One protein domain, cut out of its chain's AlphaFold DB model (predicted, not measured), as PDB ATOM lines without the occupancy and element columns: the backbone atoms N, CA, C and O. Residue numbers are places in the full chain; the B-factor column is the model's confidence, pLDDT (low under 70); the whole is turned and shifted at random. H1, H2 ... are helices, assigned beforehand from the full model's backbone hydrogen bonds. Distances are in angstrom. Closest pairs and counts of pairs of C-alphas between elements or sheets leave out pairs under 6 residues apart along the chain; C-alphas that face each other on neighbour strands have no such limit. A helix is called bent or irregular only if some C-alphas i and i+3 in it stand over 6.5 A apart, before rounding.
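AT A GLANCE: This is residues 702 to 801 and 815 to 833 of the 851 residues of the protein "DUF4157 domain-containing protein" of Acrocarpospora macrocephala (UniProt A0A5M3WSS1). A long helix, H1, and a chain of helices that returns along it, H2 followed by the two arms of the bent helix H3, make a bowed rod about two helices thick. H2 folds back on the far end of H1, H3a runs alongside the middle of H1, H3b reaches past the first residues of H1 to the other end, where residues 786 to 794 stick out, and the short helix H4 packs on H3a and H2. The printed part has 119 residues with four named helices in the order H1, H2, H3, H4 and no named strand; the class is all helix. It is loose, with a radius of gyration of the C-alphas of 19.2 A, and spans 61 by 26 by 16 A.

HOW THE PARTS SIT: The longest helix, H1, residues 703 to 739, has a kink of 40 degrees near residue 730 and is irregular: C-alphas 734 and 737 are 7.7 A apart. H3, residues 764 to 791, was assigned as one helix by its hydrogen bonds but is bent, with C-alphas 774 and 777 6.9 A apart; its arms, H3a, residues 764 to 774, and H3b, residues 777 to 791, stand at a steep tilt of 44 degrees. Residues 715 to 731 of H1 touch H3a at a shallow tilt of 7 degrees, opposite ways; the closest C-alphas, of Ala 719 and Val 771, are 5.5 A apart. Residues 704 to 712 of H1 touch H3b, closest at the C-alphas of Leu 708 and Leu 778, 6.6 A; the tilt of 38 degrees is only just steep. H2, residues 744 to 756, forms a helical hairpin with H1, touching residues 731 to 739 of H1, with the C-alphas of Leu 739 and Phe 747 closest at 5.5 A. H2 and H3a touch only at the corner, closest at the C-alphas of Leu 755 and Val 764, 5.5 A. H4, residues 818 to 831, touches H3a at a shallow tilt of 25 degrees, opposite ways, closest at the C-alphas of Trp 772 and Asp 820, 7.5 A. Residues 827 to 831 of H4 touch H2, closest at the C-alphas of Ala 751 and Ile 830, 6.1 A. H4 is apart from H1 and from H3b. H1, H2, H3a and H4 form a bundle, a group of helices gathered together; of the 5 pairs of helices or arms in the printed part that touch and are given a tilt, those that touch only at the corner left out, 2 are at a shallow tilt, and the helix packing is part aligned and part crossed. Every O i to N i+4 pair is within hydrogen-bond range in H2, H3a, H3b and H4; in H1 26 of 33 are.

IN THESE COORDINATES: H1 measures 45.9 A from C-alpha 703 at (76.424, 31.466, 43.124) to C-alpha 739 at (79.042, 13.375, 1.032). H2 measures 18.1 A, H3a 15.7 A and H3b 21.1 A. H4 measures 19.9 A and ends with C-alpha 831 at (71.000, 9.598, 7.929).

THE WHOLE: The C-alphas farthest apart, of Asp 743 and Ala 794, are 61.4 A apart. Residues 802 to 814 are not printed, and C-alphas 801 and 815 are 20.2 A apart across that cut. The link from H1 to H2 is tight and the link from H2 to H3 is short. Mean pLDDT of the printed part is 87.4; residues 758 to 761 are under 70.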
ATOM      1  N   HIS A 702      72.584  33.149  43.928       93.44
ATOM      2  CA  HIS A 702      73.130  33.423  42.596       93.44
ATOM      3  C   HIS A 702      74.417  32.645  42.281       93.44
ATOM      4  O   HIS A 702      74.667  32.347  41.115       93.44
ATOM      5  N   LEU A 703      75.206  32.264  43.293       93.31
ATOM      6  CA  LEU A 703      76.424  31.466  43.124       93.31
ATOM      7  C   LEU A 703      76.148  30.047  42.618       93.31
ATOM      8  O   LEU A 703      77.031  29.445  42.016       93.31
ATOM      9  N   ARG A 704      74.926  29.521  42.784       95.56
ATOM     10  CA  ARG A 704      74.539  28.228  42.193       95.56
ATOM     11  C   ARG A 704      74.591  28.275  40.664       95.56
ATOM     12  O   ARG A 704      75.088  27.340  40.048       95.56
ATOM     13  N   TYR A 705      74.175  29.392  40.060       95.75
ATOM     14  CA  TYR A 705      74.296  29.607  38.614       95.75
ATOM     15  C   TYR A 705      75.754  29.757  38.185       95.75
ATOM     16  O   TYR A 705      76.146  29.204  37.163       95.75
ATOM     17  N   LEU A 706      76.572  30.461  38.975       90.94
ATOM     18  CA  LEU A 706      78.003  30.594  38.692       90.94
ATOM     19  C   LEU A 706      78.715  29.234  38.731       90.94
ATOM     20  O   LEU A 706      79.520  28.946  37.850       90.94
ATOM     21  N   LYS A 707      78.380  28.381  39.707       91.75
ATOM     22  CA  LYS A 707      78.884  27.005  39.795       91.75
ATOM     23  C   LYS A 707      78.490  26.184  38.564       91.75
ATOM     24  O   LYS A 707      79.353  25.539  37.975       91.75
ATOM     25  N   LEU A 708      77.222  26.252  38.156       94.25
ATOM     26  CA  LEU A 708      76.732  25.564  36.962       94.25
ATOM     27  C   LEU A 708      77.473  26.033  35.699       94.25
ATOM     28  O   LEU A 708      77.932  25.207  34.915       94.25
ATOM     29  N   LEU A 709      77.659  27.345  35.527       91.31
ATOM     30  CA  LEU A 709      78.426  27.917  34.413       91.31
ATOM     31  C   LEU A 709      79.887  27.459  34.414       91.31
ATOM     32  O   LEU A 709      80.415  27.125  33.355       91.31
ATOM     33  N   ASP A 710      80.540  27.401  35.578       88.38
ATOM     34  CA  ASP A 710      81.904  26.874  35.679       88.38
ATOM     35  C   ASP A 710      81.955  25.382  35.317       88.38
ATOM     36  O   ASP A 710      82.834  24.955  34.568       88.38
ATOM     37  N   GLY A 711      80.962  24.601  35.748       91.69
ATOM     38  CA  GLY A 711      80.784  23.212  35.331       91.69
ATOM     39  C   GLY A 711      80.625  23.066  33.815       91.69
ATOM     40  O   GLY A 711      81.306  22.238  33.205       91.69
ATOM     41  N   ILE A 712      79.800  23.913  33.186       90.44
ATOM     42  CA  ILE A 712      79.615  23.966  31.726       90.44
ATOM     43  C   ILE A 712      80.930  24.321  31.030       90.44
ATOM     44  O   ILE A 712      81.299  23.651  30.068       90.44
ATOM     45  N   ARG A 713      81.675  25.315  31.523       87.62
ATOM     46  CA  ARG A 713      82.989  25.702  30.983       87.62
ATOM     47  C   ARG A 713      83.994  24.555  31.076       87.62
ATOM     48  O   ARG A 713      84.634  24.203  30.086       87.62
ATOM     49  N   VAL A 714      84.104  23.913  32.240       87.00
ATOM     50  CA  VAL A 714      84.980  22.747  32.442       87.00
ATOM     51  C   VAL A 714      84.590  21.604  31.507       87.00
ATOM     52  O   VAL A 714      85.469  20.983  30.908       87.00
ATOM     53  N   HIS A 715      83.293  21.344  31.346       91.69
ATOM     54  CA  HIS A 715      82.779  20.363  30.400       91.69
ATOM     55  C   HIS A 715      83.170  20.710  28.956       91.69
ATOM     56  O   HIS A 715      83.722  19.868  28.243       91.69
ATOM     57  N   TYR A 716      82.936  21.956  28.543       88.06
ATOM     58  CA  TYR A 716      83.262  22.464  27.213       88.06
ATOM     59  C   TYR A 716      84.737  22.209  26.886       88.06
ATOM     60  O   TYR A 716      85.079  21.611  25.868       88.06
ATOM     61  N   ASN A 717      85.598  22.549  27.837       82.44
ATOM     62  CA  ASN A 717      87.046  22.462  27.731       82.44
ATOM     63  C   ASN A 717      87.592  21.034  27.755       82.44
ATOM     64  O   ASN A 717      88.546  20.720  27.044       82.44
ATOM     65  N   ARG A 718      87.021  20.165  28.596       86.00
ATOM     66  CA  ARG A 718      87.530  18.800  28.804       86.00
ATOM     67  C   ARG A 718      86.908  17.765  27.878       86.00
ATOM     68  O   ARG A 718      87.540  16.738  27.645       86.00
ATOM     69  N   ALA A 719      85.702  18.011  27.373       88.62
ATOM     70  CA  ALA A 719      84.948  17.048  26.581       88.62
ATOM     71  C   ALA A 719      84.616  17.586  25.186       88.62
ATOM     72  O   ALA A 719      85.072  17.023  24.192       88.62
ATOM     73  N   LEU A 720      83.866  18.688  25.106       86.50
ATOM     74  CA  LEU A 720      83.276  19.144  23.847       86.50
ATOM     75  C   LEU A 720      84.329  19.648  22.848       86.50
ATOM     76  O   LEU A 720      84.364  19.189  21.709       86.50
ATOM     77  N   VAL A 721      85.223  20.546  23.264       82.19
ATOM     78  CA  VAL A 721      86.312  21.076  22.425       82.19
ATOM     79  C   VAL A 721      87.243  19.958  21.931       82.19
ATOM     80  O   VAL A 721      87.481  19.877  20.721       82.19
ATOM     81  N   PRO A 722      87.744  19.047  22.795       83.75
ATOM     82  CA  PRO A 722      88.498  17.884  22.339       83.75
ATOM     83  C   PRO A 722      87.734  17.014  21.339       83.75
ATOM     84  O   PRO A 722      88.328  16.598  20.347       83.75
ATOM     85  N   TYR A 723      86.438  16.771  21.558       85.62
ATOM     86  CA  TYR A 723      85.598  16.025  20.621       85.62
ATOM     87  C   TYR A 723      85.515  16.716  19.254       85.62
ATOM     88  O   TYR A 723      85.799  16.080  18.236       85.62
ATOM     89  N   TRP A 724      85.220  18.018  19.207       82.25
ATOM     90  CA  TRP A 724      85.170  18.765  17.947       82.25
ATOM     91  C   TRP A 724      86.493  18.685  17.188       82.25
ATOM     92  O   TRP A 724      86.514  18.367  15.998       82.25
ATOM     93  N   ASN A 725      87.599  18.937  17.888       78.50
ATOM     94  CA  ASN A 725      88.913  19.063  17.267       78.50
ATOM     95  C   ASN A 725      89.543  17.718  16.887       78.50
ATOM     96  O   ASN A 725      90.290  17.664  15.913       78.50
ATOM     97  N   ARG A 726      89.275  16.640  17.636       80.00
ATOM     98  CA  ARG A 726      89.935  15.334  17.442       80.00
ATOM     99  C   ARG A 726      89.047  14.288  16.774       80.00
ATOM    100  O   ARG A 726      89.591  13.383  16.149       80.00
ATOM    101  N   VAL A 727      87.725  14.416  16.880       82.81
ATOM    102  CA  VAL A 727      86.754  13.444  16.353       82.81
ATOM    103  C   VAL A 727      85.919  14.079  15.244       82.81
ATOM    104  O   VAL A 727      86.145  13.790  14.072       82.81
ATOM    105  N   ALA A 728      85.000  14.991  15.579       82.56
ATOM    106  CA  ALA A 728      83.968  15.447  14.644       82.56
ATOM    107  C   ALA A 728      84.545  16.095  13.376       82.56
ATOM    108  O   ALA A 728      84.168  15.735  12.259       82.56
ATOM    109  N   ARG A 729      85.498  17.023  13.527       81.25
ATOM    110  CA  ARG A 729      86.070  17.747  12.387       81.25
ATOM    111  C   ARG A 729      86.993  16.897  11.526       81.25
ATOM    112  O   ARG A 729      86.775  16.901  10.315       81.25
ATOM    113  N   PRO A 730      88.012  16.193  12.062       81.69
ATOM    114  CA  PRO A 730      88.847  15.335  11.227       81.69
ATOM    115  C   PRO A 730      88.014  14.313  10.453       81.69
ATOM    116  O   PRO A 730      88.281  14.085   9.275       81.69
ATOM    117  N   THR A 731      86.980  13.754  11.085       84.75
ATOM    118  CA  THR A 731      86.044  12.841  10.428       84.75
ATOM    119  C   THR A 731      85.259  13.541   9.321       84.75
ATOM    120  O   THR A 731      85.279  13.072   8.187       84.75
ATOM    121  N   TRP A 732      84.675  14.717   9.570       84.62
ATOM    122  CA  TRP A 732      84.015  15.490   8.509       84.62
ATOM    123  C   TRP A 732      84.944  15.786   7.327       84.62
ATOM    124  O   TRP A 732      84.573  15.556   6.180       84.62
ATOM    125  N   GLN A 733      86.174  16.241   7.583       83.94
ATOM    126  CA  GLN A 733      87.130  16.589   6.527       83.94
ATOM    127  C   GLN A 733      87.480  15.398   5.623       83.94
ATOM    128  O   GLN A 733      87.676  15.597   4.427       83.94
ATOM    129  N   ARG A 734      87.519  14.172   6.164       86.06
ATOM    130  CA  ARG A 734      87.753  12.952   5.372       86.06
ATOM    131  C   ARG A 734      86.581  12.602   4.455       86.06
ATOM    132  O   ARG A 734      86.814  12.096   3.361       86.06
ATOM    133  N   HIS A 735      85.346  12.876   4.880       87.56
ATOM    134  CA  HIS A 735      84.136  12.415   4.183       87.56
ATOM    135  C   HIS A 735      83.398  13.501   3.390       87.56
ATOM    136  O   HIS A 735      82.600  13.158   2.520       87.56
ATOM    137  N   LYS A 736      83.662  14.796   3.628       87.06
ATOM    138  CA  LYS A 736      82.887  15.921   3.059       87.06
ATOM    139  C   LYS A 736      82.726  15.867   1.538       87.06
ATOM    140  O   LYS A 736      81.654  16.175   1.031       87.06
ATOM    141  N   ASP A 737      83.763  15.464   0.804       88.56
ATOM    142  CA  ASP A 737      83.722  15.446  -0.661       88.56
ATOM    143  C   ASP A 737      82.934  14.241  -1.186       88.56
ATOM    144  O   ASP A 737      82.213  14.360  -2.175       88.56
ATOM    145  N   ALA A 738      82.983  13.109  -0.478       89.88
ATOM    146  CA  ALA A 738      82.147  11.948  -0.773       89.88
ATOM    147  C   ALA A 738      80.668  12.217  -0.443       89.88
ATOM    148  O   ALA A 738      79.790  11.800  -1.193       89.88
ATOM    149  N   LEU A 739      80.393  12.972   0.626       89.19
ATOM    150  CA  LEU A 739      79.042  13.375   1.032       89.19
ATOM    151  C   LEU A 739      78.402  14.411   0.092       89.19
ATOM    152  O   LEU A 739      77.187  14.565   0.097       89.19
ATOM    153  N   ARG A 740      79.181  15.099  -0.750       89.88
ATOM    154  CA  ARG A 740      78.662  16.050  -1.757       89.88
ATOM    155  C   ARG A 740      78.136  15.380  -3.029       89.88
ATOM    156  O   ARG A 740      77.717  16.070  -3.959       89.88
ATOM    157  N   THR A 741      78.188  14.053  -3.110       87.88
ATOM    158  CA  THR A 741      77.702  13.304  -4.272       87.88
ATOM    159  C   THR A 741      76.187  13.450  -4.455       87.88
ATOM    160  O   THR A 741      75.427  13.385  -3.495       87.88
ATOM    161  N   ALA A 742      75.742  13.584  -5.708       89.12
ATOM    162  CA  ALA A 742      74.321  13.562  -6.070       89.12
ATOM    163  C   ALA A 742      73.761  12.134  -6.253       89.12
ATOM    164  O   ALA A 742      72.558  11.962  -6.422       89.12
ATOM    165  N   ASP A 743      74.624  11.111  -6.257       93.62
ATOM    166  CA  ASP A 743      74.240   9.695  -6.353       93.62
ATOM    167  C   ASP A 743      73.785   9.170  -4.974       93.62
ATOM    168  O   ASP A 743      74.619   9.111  -4.063       93.62
ATOM    169  N   PRO A 744      72.516   8.742  -4.806       92.12
ATOM    170  CA  PRO A 744      71.987   8.312  -3.510       92.12
ATOM    171  C   PRO A 744      72.688   7.089  -2.905       92.12
ATOM    172  O   PRO A 744      72.839   7.011  -1.689       92.12
ATOM    173  N   ALA A 745      73.140   6.134  -3.725       91.81
ATOM    174  CA  ALA A 745      73.811   4.931  -3.233       91.81
ATOM    175  C   ALA A 745      75.230   5.256  -2.751       91.81
ATOM    176  O   ALA A 745      75.666   4.780  -1.702       91.81
ATOM    177  N   ARG A 746      75.938   6.123  -3.490       91.38
ATOM    178  CA  ARG A 746      77.252   6.631  -3.063       91.38
ATOM    179  C   ARG A 746      77.137   7.519  -1.830       91.38
ATOM    180  O   ARG A 746      77.989   7.413  -0.952       91.38
ATOM    181  N   PHE A 747      76.089   8.341  -1.743       92.81
ATOM    182  CA  PHE A 747      75.820   9.151  -0.558       92.81
ATOM    183  C   PHE A 747      75.585   8.253   0.653       92.81
ATOM    184  O   PHE A 747      76.243   8.431   1.668       92.81
ATOM    185  N   ALA A 748      74.708   7.248   0.543       91.94
ATOM    186  CA  ALA A 748      74.405   6.336   1.644       91.94
ATOM    187  C   ALA A 748      75.656   5.602   2.157       91.94
ATOM    188  O   ALA A 748      75.861   5.502   3.367       91.94
ATOM    189  N   ALA A 749      76.531   5.147   1.254       91.19
ATOM    190  CA  ALA A 749      77.807   4.536   1.629       91.19
ATOM    191  C   ALA A 749      78.750   5.531   2.333       91.19
ATOM    192  O   ALA A 749      79.358   5.191   3.350       91.19
ATOM    193  N   ALA A 750      78.848   6.767   1.831       90.81
ATOM    194  CA  ALA A 750      79.652   7.823   2.446       90.81
ATOM    195  C   ALA A 750      79.098   8.256   3.816       90.81
ATOM    196  O   ALA A 750      79.871   8.459   4.746       90.81
ATOM    197  N   ALA A 751      77.776   8.347   3.964       90.62
ATOM    198  CA  ALA A 751      77.091   8.676   5.212       90.62
ATOM    199  C   ALA A 751      77.313   7.599   6.279       90.62
ATOM    200  O   ALA A 751      77.682   7.931   7.403       90.62
ATOM    201  N   ALA A 752      77.171   6.318   5.919       89.31
ATOM    202  CA  ALA A 752      77.501   5.211   6.815       89.31
ATOM    203  C   ALA A 752      78.972   5.275   7.248       89.31
ATOM    204  O   ALA A 752      79.272   5.219   8.438       89.31
ATOM    205  N   SER A 753      79.887   5.498   6.296       88.81
ATOM    206  CA  SER A 753      81.306   5.631   6.616       88.81
ATOM    207  C   SER A 753      81.598   6.835   7.509       88.81
ATOM    208  O   SER A 753      82.396   6.695   8.421       88.81
ATOM    209  N   TYR A 754      80.974   7.992   7.282       87.75
ATOM    210  CA  TYR A 754      81.155   9.195   8.098       87.75
ATOM    211  C   TYR A 754      80.694   8.992   9.544       87.75
ATOM    212  O   TYR A 754      81.371   9.422  10.478       87.75
ATOM    213  N   LEU A 755      79.551   8.331   9.732       87.00
ATOM    214  CA  LEU A 755      78.980   8.102  11.057       87.00
ATOM    215  C   LEU A 755      79.761   7.055  11.859       87.00
ATOM    216  O   LEU A 755      79.862   7.217  13.074       87.00
ATOM    217  N   ASP A 756      80.356   6.062  11.188       84.62
ATOM    218  CA  ASP A 756      81.083   4.944  11.810       84.62
ATOM    219  C   ASP A 756      82.619   5.079  11.769       84.62
ATOM    220  O   ASP A 756      83.334   4.188  12.234       84.62
ATOM    221  N   ASP A 757      83.165   6.177  11.238       77.88
ATOM    222  CA  ASP A 757      84.616   6.357  11.099       77.88
ATOM    223  C   ASP A 757      85.313   6.495  12.464       77.88
ATOM    224  O   ASP A 757      85.411   7.576  13.049       77.88
ATOM    225  N   ALA A 758      85.830   5.364  12.948       62.00
ATOM    226  CA  ALA A 758      86.558   5.226  14.201       62.00
ATOM    227  C   ALA A 758      88.059   5.566  14.094       62.00
ATOM    228  O   ALA A 758      88.797   5.337  15.055       62.00
ATOM    229  N   ALA A 759      88.547   6.113  12.969       61.19
ATOM    230  CA  ALA A 759      89.974   6.415  12.787       61.19
ATOM    231  C   ALA A 759      90.530   7.437  13.806       61.19
ATOM    232  O   ALA A 759      91.742   7.519  14.000       61.19
ATOM    233  N   SER A 760      89.661   8.190  14.489       58.06
ATOM    234  CA  SER A 760      89.987   9.096  15.605       58.06
ATOM    235  C   SER A 760      90.006   8.438  16.996       58.06
ATOM    236  O   SER A 760      90.295   9.119  17.978       58.06
ATOM    237  N   GLY A 761      89.686   7.145  17.107       63.41
ATOM    238  CA  GLY A 761      89.521   6.411  18.372       63.41
ATOM    239  C   GLY A 761      88.072   6.321  18.879       63.41
ATOM    240  O   GLY A 761      87.787   5.492  19.738       63.41
ATOM    241  N   GLU A 762      87.156   7.123  18.327       72.06
ATOM    242  CA  GLU A 762      85.702   7.135  18.578       72.06
ATOM    243  C   GLU A 762      84.962   7.530  17.285       72.06
ATOM    244  O   GLU A 762      85.540   8.242  16.457       72.06
ATOM    245  N   THR A 763      83.707   7.089  17.117       81.06
ATOM    246  CA  THR A 763      82.811   7.492  16.011       81.06
ATOM    247  C   THR A 763      82.150   8.852  16.287       81.06
ATOM    248  O   THR A 763      82.160   9.312  17.429       81.06
ATOM    249  N   VAL A 764      81.540   9.505  15.282       81.81
ATOM    250  CA  VAL A 764      80.856  10.809  15.474       81.81
ATOM    251  C   VAL A 764      79.740  10.690  16.516       81.81
ATOM    252  O   VAL A 764      79.701  11.447  17.485       81.81
ATOM    253  N   ASP A 765      78.860   9.697  16.374       81.69
ATOM    254  CA  ASP A 765      77.746   9.511  17.308       81.69
ATOM    255  C   ASP A 765      78.211   8.941  18.660       81.69
ATOM    256  O   ASP A 765      77.711   9.342  19.710       81.69
ATOM    257  N   GLY A 766      79.212   8.052  18.677       84.25
ATOM    258  CA  GLY A 766      79.791   7.517  19.915       84.25
ATOM    259  C   GLY A 766      80.498   8.589  20.750       84.25
ATOM    260  O   GLY A 766      80.288   8.671  21.963       84.25
ATOM    261  N   GLY A 767      81.272   9.459  20.096       86.25
ATOM    262  CA  GLY A 767      81.915  10.607  20.730       86.25
ATOM    263  C   GLY A 767      80.896  11.612  21.260       86.25
ATOM    264  O   GLY A 767      81.003  12.036  22.411       86.25
ATOM    265  N   ARG A 768      79.836  11.909  20.492       87.81
ATOM    266  CA  ARG A 768      78.707  12.727  20.962       87.81
ATOM    267  C   ARG A 768      78.081  12.159  22.237       87.81
ATOM    268  O   ARG A 768      77.915  12.901  23.198       87.81
ATOM    269  N   HIS A 769      77.773  10.859  22.285       89.00
ATOM    270  CA  HIS A 769      77.201  10.231  23.485       89.00
ATOM    271  C   HIS A 769      78.131  10.326  24.700       89.00
ATOM    272  O   HIS A 769      77.658  10.551  25.814       89.00
ATOM    273  N   ARG A 770      79.450  10.194  24.508       89.50
ATOM    274  CA  ARG A 770      80.431  10.378  25.588       89.50
ATOM    275  C   ARG A 770      80.442  11.813  26.102       89.50
ATOM    276  O   ARG A 770      80.426  12.017  27.315       89.50
ATOM    277  N   VAL A 771      80.457  12.795  25.197       91.00
ATOM    278  CA  VAL A 771      80.350  14.213  25.561       91.00
ATOM    279  C   VAL A 771      79.045  14.436  26.328       91.00
ATOM    280  O   VAL A 771      79.084  14.888  27.464       91.00
ATOM    281  N   TRP A 772      77.900  14.000  25.809       91.06
ATOM    282  CA  TRP A 772      76.619  14.101  26.515       91.06
ATOM    283  C   TRP A 772      76.635  13.469  27.916       91.06
ATOM    284  O   TRP A 772      76.204  14.094  28.883       91.06
ATOM    285  N   GLY A 773      77.206  12.271  28.066       91.88
ATOM    286  CA  GLY A 773      77.321  11.599  29.364       91.88
ATOM    287  C   GLY A 773      78.114  12.400  30.404       91.88
ATOM    288  O   GLY A 773      77.788  12.357  31.588       91.88
ATOM    289  N   LEU A 774      79.112  13.179  29.971       92.44
ATOM    290  CA  LEU A 774      79.868  14.095  30.834       92.44
ATOM    291  C   LEU A 774      79.137  15.420  31.105       92.44
ATOM    292  O   LEU A 774      79.555  16.160  31.994       92.44
ATOM    293  N   TYR A 775      78.094  15.744  30.338       92.31
ATOM    294  CA  TYR A 775      77.231  16.907  30.561       92.31
ATOM    295  C   TYR A 775      76.071  16.586  31.514       92.31
ATOM    296  O   TYR A 775      75.633  17.457  32.258       92.31
ATOM    297  N   LEU A 776      75.605  15.332  31.541       91.81
ATOM    298  CA  LEU A 776      74.448  14.888  32.328       91.81
ATOM    299  C   LEU A 776      74.474  15.306  33.818       91.81
ATOM    300  O   LEU A 776      73.437  15.711  34.329       91.81
ATOM    301  N   PRO A 777      75.607  15.297  34.549       93.50
ATOM    302  CA  PRO A 777      75.615  15.798  35.927       93.50
ATOM    303  C   PRO A 777      75.206  17.276  36.058       93.50
ATOM    304  O   PRO A 777      74.627  17.663  37.068       93.50
ATOM    305  N   LEU A 778      75.467  18.097  35.035       93.50
ATOM    306  CA  LEU A 778      75.120  19.520  35.017       93.50
ATOM    307  C   LEU A 778      73.613  19.740  34.835       93.50
ATOM    308  O   LEU A 778      73.076  20.721  35.344       93.50
ATOM    309  N   THR A 779      72.906  18.815  34.171       91.50
ATOM    310  CA  THR A 779      71.438  18.881  34.091       91.50
ATOM    311  C   THR A 779      70.815  18.654  35.465       91.50
ATOM    312  O   THR A 779      69.838  19.312  35.808       91.50
ATOM    313  N   SER A 780      71.405  17.783  36.292       91.69
ATOM    314  CA  SER A 780      70.973  17.608  37.684       91.69
ATOM    315  C   SER A 780      71.184  18.877  38.510       91.69
ATOM    316  O   SER A 780      70.291  19.259  39.256       91.69
ATOM    317  N   GLU A 781      72.306  19.586  38.333       93.00
ATOM    318  CA  GLU A 781      72.526  20.870  39.020       93.00
ATOM    319  C   GLU A 781      71.495  21.940  38.611       93.00
ATOM    320  O   GLU A 781      71.018  22.697  39.458       93.00
ATOM    321  N   ALA A 782      71.102  21.986  37.333       93.12
ATOM    322  CA  ALA A 782      70.026  22.859  36.854       93.12
ATOM    323  C   ALA A 782      68.653  22.500  37.461       93.12
ATOM    324  O   ALA A 782      67.884  23.386  37.859       93.12
ATOM    325  N   ILE A 783      68.353  21.204  37.589       92.19
ATOM    326  CA  ILE A 783      67.135  20.717  38.253       92.19
ATOM    327  C   ILE A 783      67.152  21.087  39.740       92.19
ATOM    328  O   ILE A 783      66.151  21.591  40.247       92.19
ATOM    329  N   ASP A 784      68.283  20.928  40.430       94.44
ATOM    330  CA  ASP A 784      68.426  21.281  41.849       94.44
ATOM    331  C   ASP A 784      68.168  22.774  42.107       94.44
ATOM    332  O   ASP A 784      67.573  23.144  43.124       94.44
ATOM    333  N   ILE A 785      68.585  23.650  41.185       95.50
ATOM    334  CA  ILE A 785      68.245  25.080  41.225       95.50
ATOM    335  C   ILE A 785      66.727  25.269  41.141       95.50
ATOM    336  O   ILE A 785      66.155  25.994  41.958       95.50
ATOM    337  N   SER A 786      66.084  24.599  40.186       91.94
ATOM    338  CA  SER A 786      64.641  24.701  39.946       91.94
ATOM    339  C   SER A 786      63.840  24.221  41.162       91.94
ATOM    340  O   SER A 786      63.006  24.958  41.690       91.94
ATOM    341  N   VAL A 787      64.198  23.056  41.710       93.62
ATOM    342  CA  VAL A 787      63.608  22.491  42.934       93.62
ATOM    343  C   VAL A 787      63.798  23.421  44.134       93.62
ATOM    344  O   VAL A 787      62.887  23.587  44.945       93.62
ATOM    345  N   ALA A 788      64.963  24.059  44.270       94.38
ATOM    346  CA  ALA A 788      65.202  24.995  45.365       94.38
ATOM    347  C   ALA A 788      64.335  26.263  45.257       94.38
ATOM    348  O   ALA A 788      63.851  26.753  46.277       94.38
ATOM    349  N   ILE A 789      64.099  26.767  44.039       94.12
ATOM    350  CA  ILE A 789      63.180  27.889  43.796       94.12
ATOM    351  C   ILE A 789      61.735  27.488  44.113       94.12
ATOM    352  O   ILE A 789      61.014  28.273  44.730       94.12
ATOM    353  N   ASP A 790      61.314  26.280  43.733       91.06
ATOM    354  CA  ASP A 790      59.969  25.770  44.030       91.06
ATOM    355  C   ASP A 790      59.720  25.602  45.528       91.06
ATOM    356  O   ASP A 790      58.675  26.012  46.039       91.06
ATOM    357  N   ASN A 791      60.696  25.045  46.243       94.31
ATOM    358  CA  ASN A 791      60.601  24.833  47.684       94.31
ATOM    359  C   ASN A 791      60.644  26.146  48.475       94.31
ATOM    360  O   ASN A 791      60.072  26.223  49.563       94.31
ATOM    361  N   ASN A 792      61.304  27.182  47.946       94.50
ATOM    362  CA  ASN A 792      61.372  28.492  48.580       94.50
ATOM    363  C   ASN A 792      61.210  29.644  47.565       94.50
ATOM    364  O   ASN A 792      62.190  30.279  47.163       94.50
ATOM    365  N   PRO A 793      59.964  30.020  47.220       90.94
ATOM    366  CA  PRO A 793      59.710  31.111  46.278       90.94
ATOM    367  C   PRO A 793      60.238  32.479  46.740       90.94
ATOM    368  O   PRO A 793      60.392  33.384  45.917       90.94
ATOM    369  N   ALA A 794      60.541  32.652  48.036       94.25
ATOM    370  CA  ALA A 794      61.124  33.885  48.571       94.25
ATOM    371  C   ALA A 794      62.581  34.110  48.124       94.25
ATOM    372  O   ALA A 794      63.099  35.218  48.292       94.25
ATOM    373  N   VAL A 795      63.222  33.103  47.512       96.38
ATOM    374  CA  VAL A 795      64.493  33.249  46.780       96.38
ATOM    375  C   VAL A 795      64.387  34.319  45.699       96.38
ATOM    376  O   VAL A 795      65.360  35.021  45.434       96.38
ATOM    377  N   LEU A 796      63.218  34.481  45.082       96.31
ATOM    378  CA  LEU A 796      62.996  35.449  44.016       96.31
ATOM    379  C   LEU A 796      62.569  36.807  44.585       96.31
ATOM    380  O   LEU A 796      61.747  36.904  45.498       96.31
ATOM    381  N   ALA A 797      63.105  37.893  44.023       95.81
ATOM    382  CA  ALA A 797      62.674  39.233  44.403       95.81
ATOM    383  C   ALA A 797      61.196  39.462  44.027       95.81
ATOM    384  O   ALA A 797      60.738  38.987  42.984       95.81
ATOM    385  N   PRO A 798      60.439  40.277  44.786       91.50
ATOM    386  CA  PRO A 798      59.065  40.600  44.422       91.50
ATOM    387  C   PRO A 798      58.955  41.154  42.993       91.50
ATOM    388  O   PRO A 798      59.734  42.020  42.573       91.50
ATOM    389  N   ARG A 799      57.940  40.686  42.251       86.44
ATOM    390  CA  ARG A 799      57.647  41.122  40.872       86.44
ATOM    391  C   ARG A 799      58.818  40.907  39.894       86.44
ATOM    392  O   ARG A 799      58.973  41.685  38.950       86.44
ATOM    393  N   VAL A 800      59.692  39.936  40.152       92.88
ATOM    394  CA  VAL A 800      60.623  39.420  39.141       92.88
ATOM    395  C   VAL A 800      59.912  38.348  38.320       92.88
ATOM    396  O   VAL A 800      59.062  37.634  38.852       92.88
ATOM    397  N   HIS A 801      60.212  38.266  37.025       92.44
ATOM    398  CA  HIS A 801      59.689  37.181  36.200       92.44
ATOM    399  C   HIS A 801      60.509  35.922  36.474       92.44
ATOM    400  O   HIS A 801      61.737  35.996  36.478       92.44
ATOM    401  N   ASP A 815      65.456  19.991  25.765       78.25
ATOM    402  CA  ASP A 815      66.064  20.280  27.069       78.25
ATOM    403  C   ASP A 815      67.602  20.288  27.009       78.25
ATOM    404  O   ASP A 815      68.279  20.565  27.996       78.25
ATOM    405  N   THR A 816      68.170  19.992  25.839       77.75
ATOM    406  CA  THR A 816      69.616  19.906  25.650       77.75
ATOM    407  C   THR A 816      70.221  21.253  25.245       77.75
ATOM    408  O   THR A 816      69.555  22.062  24.591       77.75
ATOM    409  N   PRO A 817      71.521  21.471  25.502       81.50
ATOM    410  CA  PRO A 817      72.259  22.598  24.954       81.50
ATOM    411  C   PRO A 817      72.269  22.629  23.428       81.50
ATOM    412  O   PRO A 817      72.097  21.605  22.759       81.50
ATOM    413  N   TRP A 818      72.553  23.818  22.892       76.38
ATOM    414  CA  TRP A 818      72.593  24.092  21.454       76.38
ATOM    415  C   TRP A 818      73.531  23.146  20.691       76.38
ATOM    416  O   TRP A 818      73.149  22.641  19.643       76.38
ATOM    417  N   TRP A 819      74.709  22.835  21.241       81.81
ATOM    418  CA  TRP A 819      75.698  21.990  20.565       81.81
ATOM    419  C   TRP A 819      75.201  20.553  20.365       81.81
ATOM    420  O   TRP A 819      75.459  19.965  19.321       81.81
ATOM    421  N   ASP A 820      74.471  19.975  21.325       85.44
ATOM    422  CA  ASP A 820      73.941  18.614  21.167       85.44
ATOM    423  C   ASP A 820      72.785  18.606  20.170       85.44
ATOM    424  O   ASP A 820      72.724  17.728  19.310       85.44
ATOM    425  N   LYS A 821      71.909  19.618  20.243       81.31
ATOM    426  CA  LYS A 821      70.821  19.804  19.279       81.31
ATOM    427  C   LYS A 821      71.368  19.867  17.849       81.31
ATOM    428  O   LYS A 821      70.940  19.086  17.006       81.31
ATOM    429  N   GLU A 822      72.355  20.724  17.603       79.81
ATOM    430  CA  GLU A 822      72.963  20.895  16.280       79.81
ATOM    431  C   GLU A 822      73.648  19.616  15.773       79.81
ATOM    432  O   GLU A 822      73.506  19.261  14.602       79.81
ATOM    433  N   ILE A 823      74.359  18.874  16.634       81.62
ATOM    434  CA  ILE A 823      74.960  17.595  16.220       81.62
ATOM    435  C   ILE A 823      73.869  16.555  15.932       81.62
ATOM    436  O   ILE A 823      73.999  15.801  14.968       81.62
ATOM    437  N   ARG A 824      72.796  16.494  16.735       85.94
ATOM    438  CA  ARG A 824      71.669  15.574  16.507       85.94
ATOM    439  C   ARG A 824      70.986  15.841  15.176       85.94
ATOM    440  O   ARG A 824      70.760  14.891  14.432       85.94
ATOM    441  N   GLU A 825      70.687  17.102  14.883       84.00
ATOM    442  CA  GLU A 825      70.086  17.526  13.617       84.00
ATOM    443  C   GLU A 825      71.004  17.177  12.442       84.00
ATOM    444  O   GLU A 825      70.575  16.491  11.518       84.00
ATOM    445  N   HIS A 826      72.296  17.512  12.530       85.25
ATOM    446  CA  HIS A 826      73.285  17.143  11.511       85.25
ATOM    447  C   HIS A 826      73.341  15.631  11.265       85.25
ATOM    448  O   HIS A 826      73.289  15.170  10.128       85.25
ATOM    449  N   VAL A 827      73.417  14.827  12.328       86.19
ATOM    450  CA  VAL A 827      73.447  13.361  12.220       86.19
ATOM    451  C   VAL A 827      72.139  12.815  11.643       86.19
ATOM    452  O   VAL A 827      72.178  11.874  10.849       86.19
ATOM    453  N   ALA A 828      70.988  13.372  12.025       87.56
ATOM    454  CA  ALA A 828      69.684  12.949  11.524       87.56
ATOM    455  C   ALA A 828      69.530  13.231  10.020       87.56
ATOM    456  O   ALA A 828      69.119  12.337   9.283       87.56
ATOM    457  N   GLU A 829      69.930  14.414   9.557       88.06
ATOM    458  CA  GLU A 829      69.872  14.805   8.141       88.06
ATOM    459  C   GLU A 829      70.821  13.967   7.273       88.06
ATOM    460  O   GLU A 829      70.430  13.450   6.224       88.06
ATOM    461  N   ILE A 830      72.040  13.714   7.759       88.12
ATOM    462  CA  ILE A 830      72.979  12.818   7.072       88.12
ATOM    463  C   ILE A 830      72.401  11.397   6.963       88.12
ATOM    464  O   ILE A 830      72.518  10.767   5.913       88.12
ATOM    465  N   LYS A 831      71.717  10.889   8.000       87.88
ATOM    466  CA  LYS A 831      71.000   9.598   7.929       87.88
ATOM    467  C   LYS A 831      69.819   9.634   6.952       87.88
ATOM    468  O   LYS A 831      69.503   8.605   6.359       87.88
ATOM    469  N   ALA A 832      69.186  10.792   6.777       89.44
ATOM    470  CA  ALA A 832      68.059  11.000   5.872       89.44
ATOM    471  C   ALA A 832      68.461  11.187   4.396       89.44
ATOM    472  O   ALA A 832      67.586  11.299   3.540       89.44
ATOM    473  N   GLY A 833      69.759  11.188   4.069       86.56
ATOM    474  CA  GLY A 833      70.219  11.377   2.690       86.56
ATOM    475  C   GLY A 833      70.482  12.836   2.310       86.56
ATOM    476  O   GLY A 833      70.677  13.129   1.131       86.56
TER     477      GLY A 833